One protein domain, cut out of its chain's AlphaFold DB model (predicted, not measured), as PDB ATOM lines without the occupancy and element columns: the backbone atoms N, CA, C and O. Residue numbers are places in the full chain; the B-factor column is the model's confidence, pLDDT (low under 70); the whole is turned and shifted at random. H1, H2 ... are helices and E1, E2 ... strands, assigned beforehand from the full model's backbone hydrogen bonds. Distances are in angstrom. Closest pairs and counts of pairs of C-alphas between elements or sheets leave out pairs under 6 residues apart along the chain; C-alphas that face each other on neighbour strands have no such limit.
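Overview. This is residues 268 to 332 of the 334 residues of an uncharacterized protein of Limimaricola soesokkakensis (UniProt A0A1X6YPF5). Two strand hairpins, E1 with E2 and E3 with E4, splay like a V and join through E2 and E4 into one strongly twisted sheet, curled like part of a barrel. Three short helices gather at the end away from the hairpin turns, H1 and H2 following E2, and H3 following E4. The 65 printed residues include E1, E2, H1, H2, E3, E4 and H3 in chain order; the antiparallel sheet runs E1, E2, E4, E3, and the class is mixed. The whole is compact and rounded, with a radius of gyration of the C-alphas of 11.2 A and spans of 30 by 22 by 22 A.

Along the chain. E1, residues 273 to 278, begins at C-alpha 273 (27.680, -11.679, -39.841) and is 15.0 A long. E2 is residues 281 to 287, 17.4 A; H1 is residues 288 to 292; H2 is residues 295 to 298. E3 is residues 306 to 311, 15.8 A, and E4 is residues 314 to 320, 18.0 A. H3, residues 321 to 326, ends at C-alpha 326 (43.097, -14.666, -34.931).

Arrangement. In the hairpin E1 and E2, N 274 and O 285 are 2.8 A apart. E2 and E4 are antiparallel, with N 286 and O 319 at 2.9 A. In the hairpin E4 and E3, N 309 and O 316 are 2.8 A apart. E2, H1 H2, E3 form a split strand-helix-strand unit, two strands running the same way with E4 between them, with a right-handed crossover. H1 is on the sheet at a height of 8.4 A, and H3 at 8.5 A. H1 and H2 touch only at the corner, closest at the C-alphas of Leu 291 and Ala 298, 5.5 A. H2 is not on the sheet and is apart from H3. In H1 and H3 every O i to N i+4 pair is within hydrogen-bond range; H2 is too short for such a pair.

Size, cuts and confidence. The C-alphas of Phe 280 and Val 296 are the two farthest apart, 33.7 A. The printed part has no cut and no long link. Its mean pLDDT is 90.0, and residue 280 is under 70.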
ATOM      1  N   ILE A 268      33.945 -16.857 -44.389       92.38
ATOM      2  CA  ILE A 268      32.645 -16.756 -43.744       92.38
ATOM      3  C   ILE A 268      31.770 -15.827 -44.587       92.38
ATOM      4  O   ILE A 268      32.165 -14.675 -44.809       92.38
ATOM      5  N   PRO A 269      30.582 -16.268 -45.035       92.69
ATOM      6  CA  PRO A 269      29.664 -15.410 -45.769       92.69
ATOM      7  C   PRO A 269      29.307 -14.169 -44.947       92.69
ATOM      8  O   PRO A 269      28.872 -14.283 -43.800       92.69
ATOM      9  N   PHE A 270      29.405 -12.977 -45.547       93.12
ATOM     10  CA  PHE A 270      28.990 -11.730 -44.889       93.12
ATOM     11  C   PHE A 270      27.522 -11.774 -44.426       93.12
ATOM     12  O   PHE A 270      27.156 -11.110 -43.464       93.12
ATOM     13  N   ALA A 271      26.687 -12.588 -45.083       94.06
ATOM     14  CA  ALA A 271      25.288 -12.802 -44.718       94.06
ATOM     15  C   ALA A 271      25.097 -13.405 -43.313       94.06
ATOM     16  O   ALA A 271      24.078 -13.134 -42.685       94.06
ATOM     17  N   CYS A 272      26.075 -14.167 -42.812       94.38
ATOM     18  CA  CYS A 272      26.031 -14.745 -41.466       94.38
ATOM     19  C   CYS A 272      26.623 -13.825 -40.392       94.38
ATOM     20  O   CYS A 272      26.593 -14.161 -39.208       94.38
ATOM     21  N   LEU A 273      27.157 -12.662 -40.776       94.50
ATOM     22  CA  LEU A 273      27.680 -11.679 -39.841       94.50
ATOM     23  C   LEU A 273      26.528 -10.857 -39.249       94.50
ATOM     24  O   LEU A 273      25.856 -10.105 -39.959       94.50
ATOM     25  N   ARG A 274      26.337 -10.936 -37.932       92.56
ATOM     26  CA  ARG A 274      25.402 -10.087 -37.188       92.56
ATOM     27  C   ARG A 274      26.140  -9.158 -36.236       92.56
ATOM     28  O   ARG A 274      27.177  -9.486 -35.664       92.56
ATOM     29  N   ARG A 275      25.588  -7.960 -36.061       90.31
ATOM     30  CA  ARG A 275      26.092  -6.976 -35.101       90.31
ATOM     31  C   ARG A 275      25.229  -7.063 -33.853       90.31
ATOM     32  O   ARG A 275      24.077  -6.639 -33.896       90.31
ATOM     33  N   GLN A 276      25.772  -7.612 -32.774       85.00
ATOM     34  CA  GLN A 276      25.037  -7.775 -31.526       85.00
ATOM     35  C   GLN A 276      25.441  -6.668 -30.545       85.00
ATOM     36  O   GLN A 276      26.624  -6.379 -30.359       85.00
ATOM     37  N   GLN A 277      24.456  -6.017 -29.926       78.31
ATOM     38  CA  GLN A 277      24.699  -5.098 -28.811       78.31
ATOM     39  C   GLN A 277      24.564  -5.864 -27.498       78.31
ATOM     40  O   GLN A 277      23.487  -5.929 -26.907       78.31
ATOM     41  N   SER A 278      25.661  -6.446 -27.025       72.56
ATOM     42  CA  SER A 278      25.736  -6.998 -25.675       72.56
ATOM     43  C   SER A 278      26.177  -5.896 -24.707       72.56
ATOM     44  O   SER A 278      27.364  -5.683 -24.464       72.56
ATOM     45  N   GLY A 279      25.218  -5.146 -24.162       76.75
ATOM     46  CA  GLY A 279      25.501  -4.065 -23.211       76.75
ATOM     47  C   GLY A 279      26.074  -2.806 -23.875       76.75
ATOM     48  O   GLY A 279      25.412  -2.203 -24.714       76.75
ATOM     49  N   PHE A 280      27.271  -2.374 -23.457       57.75
ATOM     50  CA  PHE A 280      27.920  -1.141 -23.944       57.75
ATOM     51  C   PHE A 280      28.892  -1.364 -25.107       57.75
ATOM     52  O   PHE A 280      29.390  -0.391 -25.674       57.75
ATOM     53  N   GLU A 281      29.169  -2.617 -25.462       78.56
ATOM     54  CA  GLU A 281      30.167  -2.966 -26.466       78.56
ATOM     55  C   GLU A 281      29.483  -3.638 -27.659       78.56
ATOM     56  O   GLU A 281      28.719  -4.593 -27.516       78.56
ATOM     57  N   SER A 282      29.694  -3.082 -28.852       80.62
ATOM     58  CA  SER A 282      29.172  -3.650 -30.091       80.62
ATOM     59  C   SER A 282      30.136  -4.722 -30.589       80.62
ATOM     60  O   SER A 282      31.124  -4.397 -31.252       80.62
ATOM     61  N   ALA A 283      29.847  -5.983 -30.288       86.06
ATOM     62  CA  ALA A 283      30.582  -7.110 -30.841       86.06
ATOM     63  C   ALA A 283      29.969  -7.532 -32.188       86.06
ATOM     64  O   ALA A 283      28.756  -7.459 -32.404       86.06
ATOM     65  N   SER A 284      30.821  -7.941 -33.130       91.81
ATOM     66  CA  SER A 284      30.366  -8.598 -34.361       91.81
ATOM     67  C   SER A 284      30.477 -10.106 -34.154       91.81
ATOM     68  O   SER A 284      31.544 -10.598 -33.782       91.81
ATOM     69  N   LEU A 285      29.375 -10.811 -34.376       94.25
ATOM     70  CA  LEU A 285      29.207 -12.244 -34.161       94.25
ATOM     71  C   LEU A 285      28.879 -12.910 -35.499       94.25
ATOM     72  O   LEU A 285      28.164 -12.333 -36.318       94.25
ATOM     73  N   VAL A 286      29.358 -14.131 -35.711       95.00
ATOM     74  CA  VAL A 286      28.849 -15.009 -36.770       95.00
ATOM     75  C   VAL A 286      27.749 -15.895 -36.187       95.00
ATOM     76  O   VAL A 286      28.002 -16.631 -35.236       95.00
ATOM     77  N   ASP A 287      26.540 -15.794 -36.731       94.19
ATOM     78  CA  ASP A 287      25.348 -16.509 -36.257       94.19
ATOM     79  C   ASP A 287      25.471 -18.021 -36.515       94.19
ATOM     80  O   ASP A 287      25.703 -18.432 -37.654       94.19
ATOM     81  N   GLY A 288      25.341 -18.839 -35.466       93.38
ATOM     82  CA  GLY A 288      25.450 -20.296 -35.563       93.38
ATOM     83  C   GLY A 288      24.351 -20.900 -36.432       93.38
ATOM     84  O   GLY A 288      24.650 -21.732 -37.283       93.38
ATOM     85  N   ASP A 289      23.123 -20.388 -36.314       93.69
ATOM     86  CA  ASP A 289      21.979 -20.879 -37.089       93.69
ATOM     87  C   ASP A 289      22.184 -20.627 -38.594       93.69
ATOM     88  O   ASP A 289      21.817 -21.444 -39.431       93.69
ATOM     89  N   CYS A 290      22.829 -19.511 -38.958       94.50
ATOM     90  CA  CYS A 290      23.182 -19.223 -40.352       94.50
ATOM     91  C   CYS A 290      24.291 -20.145 -40.871       94.50
ATOM     92  O   CYS A 290      24.326 -20.461 -42.058       94.50
ATOM     93  N   LEU A 291      25.221 -20.565 -40.006       92.56
ATOM     94  CA  LEU A 291      26.315 -21.460 -40.380       92.56
ATOM     95  C   LEU A 291      25.858 -22.904 -40.604       92.56
ATOM     96  O   LEU A 291      26.531 -23.619 -41.347       92.56
ATOM     97  N   ASP A 292      24.731 -23.323 -40.028       91.81
ATOM     98  CA  ASP A 292      24.160 -24.656 -40.256       91.81
ATOM     99  C   ASP A 292      23.762 -24.880 -41.727       91.81
ATOM    100  O   ASP A 292      23.885 -25.998 -42.238       91.81
ATOM    101  N   ASP A 293      23.423 -23.808 -42.454       92.75
ATOM    102  CA  ASP A 293      23.208 -23.830 -43.910       92.75
ATOM    103  C   ASP A 293      24.519 -24.049 -44.706       92.75
ATOM    104  O   ASP A 293      24.496 -24.352 -45.902       92.75
ATOM    105  N   TYR A 294      25.678 -23.946 -44.042       90.19
ATOM    106  CA  TYR A 294      27.023 -24.141 -44.594       90.19
ATOM    107  C   TYR A 294      27.780 -25.245 -43.823       90.19
ATOM    108  O   TYR A 294      28.805 -24.985 -43.179       90.19
ATOM    109  N   PRO A 295      27.356 -26.520 -43.922       81.12
ATOM    110  CA  PRO A 295      27.815 -27.604 -43.046       81.12
ATOM    111  C   PRO A 295      29.318 -27.917 -43.142       81.12
ATOM    112  O   PRO A 295      29.888 -28.506 -42.222       81.12
ATOM    113  N   VAL A 296      29.972 -27.534 -44.244       84.50
ATOM    114  CA  VAL A 296      31.429 -27.670 -44.415       84.50
ATOM    115  C   VAL A 296      32.184 -26.679 -43.519       84.50
ATOM    116  O   VAL A 296      33.195 -27.043 -42.926       84.50
ATOM    117  N   LEU A 297      31.664 -25.457 -43.364       83.50
ATOM    118  CA  LEU A 297      32.233 -24.421 -42.500       83.50
ATOM    119  C   LEU A 297      31.901 -24.683 -41.028       83.50
ATOM    120  O   LEU A 297      32.806 -24.640 -40.194       83.50
ATOM    121  N   ALA A 298      30.652 -25.047 -40.717       82.75
ATOM    122  CA  ALA A 298      30.189 -25.273 -39.343       82.75
ATOM    123  C   ALA A 298      31.061 -26.275 -38.563       82.75
ATOM    124  O   ALA A 298      31.392 -26.051 -37.401       82.75
ATOM    125  N   ARG A 299      31.511 -27.356 -39.216       85.00
ATOM    126  CA  ARG A 299      32.353 -28.390 -38.582       85.00
ATOM    127  C   ARG A 299      33.808 -27.974 -38.376       85.00
ATOM    128  O   ARG A 299      34.524 -28.652 -37.643       85.00
ATOM    129  N   SER A 300      34.257 -26.921 -39.053       87.81
ATOM    130  CA  SER A 300      35.649 -26.465 -38.995       87.81
ATOM    131  C   SER A 300      35.899 -25.458 -37.873       87.81
ATOM    132  O   SER A 300      37.040 -25.310 -37.435       87.81
ATOM    133  N   PHE A 301      34.851 -24.798 -37.366       91.81
ATOM    134  CA  PHE A 301      35.044 -23.721 -36.407       91.81
ATOM    135  C   PHE A 301      35.519 -24.220 -35.040       91.81
ATOM    136  O   PHE A 301      34.968 -25.181 -34.494       91.81
ATOM    137  N   PRO A 302      36.515 -23.548 -34.440       92.94
ATOM    138  CA  PRO A 302      36.980 -23.910 -33.118       92.94
ATOM    139  C   PRO A 302      35.920 -23.633 -32.052       92.94
ATOM    140  O   PRO A 302      35.388 -22.525 -31.962       92.94
ATOM    141  N   LEU A 303      35.660 -24.626 -31.201       94.31
ATOM    142  CA  LEU A 303      34.697 -24.511 -30.102       94.31
ATOM    143  C   LEU A 303      35.095 -23.453 -29.065       94.31
ATOM    144  O   LEU A 303      34.234 -22.940 -28.363       94.31
ATOM    145  N   ASP A 304      36.375 -23.097 -28.972       95.69
ATOM    146  CA  ASP A 304      36.843 -22.061 -28.054       95.69
ATOM    147  C   ASP A 304      36.516 -20.632 -28.522       95.69
ATOM    148  O   ASP A 304      36.513 -19.718 -27.704       95.69
ATOM    149  N   CYS A 305      36.171 -20.452 -29.803       95.00
ATOM    150  CA  CYS A 305      35.622 -19.197 -30.323       95.00
ATOM    151  C   CYS A 305      34.089 -19.126 -30.226       95.00
ATOM    152  O   CYS A 305      33.507 -18.119 -30.640       95.00
ATOM    153  N   ALA A 306      33.428 -20.180 -29.736       95.44
ATOM    154  CA  ALA A 306      31.980 -20.201 -29.587       95.44
ATOM    155  C   ALA A 306      31.556 -19.337 -28.392       95.44
ATOM    156  O   ALA A 306      32.052 -19.492 -27.275       95.44
ATOM    157  N   VAL A 307      30.599 -18.447 -28.622       93.81
ATOM    158  CA  VAL A 307      30.009 -17.584 -27.602       93.81
ATOM    159  C   VAL A 307      28.493 -17.758 -27.605       93.81
ATOM    160  O   VAL A 307      27.870 -17.996 -28.640       93.81
ATOM    161  N   THR A 308      27.889 -17.667 -26.423       93.31
ATOM    162  CA  THR A 308      26.431 -17.719 -26.260       93.31
ATOM    163  C   THR A 308      25.944 -16.371 -25.750       93.31
ATOM    164  O   THR A 308      26.468 -15.830 -24.776       93.31
ATOM    165  N   GLY A 309      24.965 -15.808 -26.450       87.94
ATOM    166  CA  GLY A 309      24.336 -14.534 -26.136       87.94
ATOM    167  C   GLY A 309      22.857 -14.717 -25.820       87.94
ATOM    168  O   GLY A 309      22.260 -15.758 -26.097       87.94
ATOM    169  N   ARG A 310      22.247 -13.691 -25.223       86.19
ATOM    170  CA  ARG A 310      20.794 -13.631 -25.044       86.19
ATOM    171  C   ARG A 310      20.259 -12.410 -25.772       86.19
ATOM    172  O   ARG A 310      20.522 -11.286 -25.356       86.19
ATOM    173  N   GLU A 311      19.502 -12.641 -26.834       86.00
ATOM    174  CA  GLU A 311      18.899 -11.602 -27.665       86.00
ATOM    175  C   GLU A 311      17.383 -11.764 -27.616       86.00
ATOM    176  O   GLU A 311      16.855 -12.844 -27.874       86.00
ATOM    177  N   GLU A 312      16.678 -10.721 -27.173       87.00
ATOM    178  CA  GLU A 312      15.205 -10.707 -27.095       87.00
ATOM    179  C   GLU A 312      14.598 -11.904 -26.330       87.00
ATOM    180  O   GLU A 312      13.519 -12.406 -26.636       87.00
ATOM    181  N   GLY A 313      15.306 -12.384 -25.303       90.44
ATOM    182  CA  GLY A 313      14.870 -13.512 -24.477       90.44
ATOM    183  C   GLY A 313      15.190 -14.896 -25.052       90.44
ATOM    184  O   GLY A 313      15.041 -15.876 -24.320       90.44
ATOM    185  N   ARG A 314      15.705 -14.991 -26.284       90.12
ATOM    186  CA  ARG A 314      16.232 -16.234 -26.867       90.12
ATOM    187  C   ARG A 314      17.730 -16.352 -26.612       90.12
ATOM    188  O   ARG A 314      18.446 -15.355 -26.616       90.12
ATOM    189  N   ILE A 315      18.189 -17.572 -26.345       90.94
ATOM    190  CA  ILE A 315      19.619 -17.884 -26.285       90.94
ATOM    191  C   ILE A 315      20.064 -18.109 -27.724       90.94
ATOM    192  O   ILE A 315      19.532 -19.000 -28.382       90.94
ATOM    193  N   THR A 316      20.990 -17.291 -28.206       91.75
ATOM    194  CA  THR A 316      21.606 -17.446 -29.525       91.75
ATOM    195  C   THR A 316      23.047 -17.899 -29.341       91.75
ATOM    196  O   THR A 316      23.761 -17.417 -28.456       91.75
ATOM    197  N   SER A 317      23.477 -18.873 -30.136       94.19
ATOM    198  CA  SER A 317      24.869 -19.316 -30.197       94.19
ATOM    199  C   SER A 317      25.515 -18.793 -31.467       94.19
ATOM    200  O   SER A 317      24.900 -18.788 -32.529       94.19
ATOM    201  N   GLY A 318      26.769 -18.377 -31.370       94.94
ATOM    202  CA  GLY A 318      27.545 -17.965 -32.527       94.94
ATOM    203  C   GLY A 318      29.033 -17.984 -32.230       94.94
ATOM    204  O   GLY A 318      29.472 -18.530 -31.219       94.94
ATOM    205  N   TYR A 319      29.809 -17.367 -33.111       96.00
ATOM    206  CA  TYR A 319      31.263 -17.327 -33.004       96.00
ATOM    207  C   TYR A 319      31.783 -15.890 -33.029       96.00
ATOM    208  O   TYR A 319      31.333 -15.066 -33.831       96.00
ATOM    209  N   ASP A 320      32.740 -15.592 -32.151       94.44
ATOM    210  CA  ASP A 320      33.374 -14.275 -32.077       94.44
ATOM    211  C   ASP A 320      34.253 -14.022 -33.315       94.44
ATOM    212  O   ASP A 320      35.148 -14.802 -33.650       94.44
ATOM    213  N   THR A 321      34.007 -12.907 -34.003       94.69
ATOM    214  CA  THR A 321      34.713 -12.559 -35.245       94.69
ATOM    215  C   THR A 321      36.188 -12.208 -35.052       94.69
ATOM    216  O   THR A 321      36.977 -12.439 -35.970       94.69
ATOM    217  N   GLN A 322      36.585 -11.666 -33.896       94.19
ATOM    218  CA  GLN A 322      37.993 -11.428 -33.569       94.19
ATOM    219  C   GLN A 322      38.707 -12.756 -33.323       94.19
ATOM    220  O   GLN A 322      39.719 -13.014 -33.968       94.19
ATOM    221  N   CYS A 323      38.120 -13.641 -32.510       95.12
ATOM    222  CA  CYS A 323      38.685 -14.971 -32.257       95.12
ATOM    223  C   CYS A 323      38.875 -15.768 -33.557       95.12
ATOM    224  O   CYS A 323      39.920 -16.375 -33.794       95.12
ATOM    225  N   LEU A 324      37.880 -15.718 -34.449       94.06
ATOM    226  CA  LEU A 324      37.953 -16.359 -35.759       94.06
ATOM    227  C   LEU A 324      39.056 -15.756 -36.645       94.06
ATOM    228  O   LEU A 324      39.803 -16.500 -37.282       94.06
ATOM    229  N   ARG A 325      39.213 -14.429 -36.657       93.44
ATOM    230  CA  ARG A 325      40.300 -13.763 -37.394       93.44
ATOM    231  C   ARG A 325      41.679 -14.149 -36.878       93.44
ATOM    232  O   ARG A 325      42.562 -14.425 -37.689       93.44
ATOM    233  N   ASP A 326      41.843 -14.242 -35.563       93.94
ATOM    234  CA  ASP A 326      43.097 -14.666 -34.931       93.94
ATOM    235  C   ASP A 326      43.448 -16.122 -35.279       93.94
ATOM    236  O   ASP A 326      44.617 -16.499 -35.350       93.94
ATOM    237  N   ARG A 327      42.428 -16.939 -35.575       92.44
ATOM    238  CA  ARG A 327      42.553 -18.323 -36.061       92.44
ATOM    239  C   ARG A 327      42.702 -18.439 -37.583       92.44
ATOM    240  O   ARG A 327      42.745 -19.553 -38.099       92.44
ATOM    241  N   GLY A 328      42.805 -17.320 -38.299       93.31
ATOM    242  CA  GLY A 328      43.037 -17.281 -39.744       93.31
ATOM    243  C   GLY A 328      41.778 -17.354 -40.611       93.31
ATOM    244  O   GLY A 328      41.903 -17.371 -41.837       93.31
ATOM    245  N   TYR A 329      40.580 -17.351 -40.018       93.69
ATOM    246  CA  TYR A 329      39.329 -17.264 -40.772       93.69
ATOM    247  C   TYR A 329      39.129 -15.851 -41.316       93.69
ATOM    248  O   TYR A 329      39.463 -14.849 -40.675       93.69
ATOM    249  N   ARG A 330      38.558 -15.753 -42.517       92.75
ATOM    250  CA  ARG A 330      38.320 -14.472 -43.190       92.75
ATOM    251  C   ARG A 330      36.829 -14.278 -43.395       92.75
ATOM    252  O   ARG A 330      36.111 -15.219 -43.693       92.75
ATOM    253  N   ILE A 331      36.354 -13.051 -43.231       92.19
ATOM    254  CA  ILE A 331      34.966 -12.702 -43.547       92.19
ATOM    255  C   ILE A 331      34.961 -12.221 -44.994       92.19
ATOM    256  O   ILE A 331      35.739 -11.323 -45.328       92.19
ATOM    257  N   ALA A 332      34.113 -12.814 -45.833       90.25
ATOM    258  CA  ALA A 332      33.960 -12.396 -47.219       90.25
ATOM    259  C   ALA A 332      33.563 -10.910 -47.262       90.25
ATOM    260  O   ALA A 332      32.624 -10.486 -46.585       90.25
TER     261      ALA A 332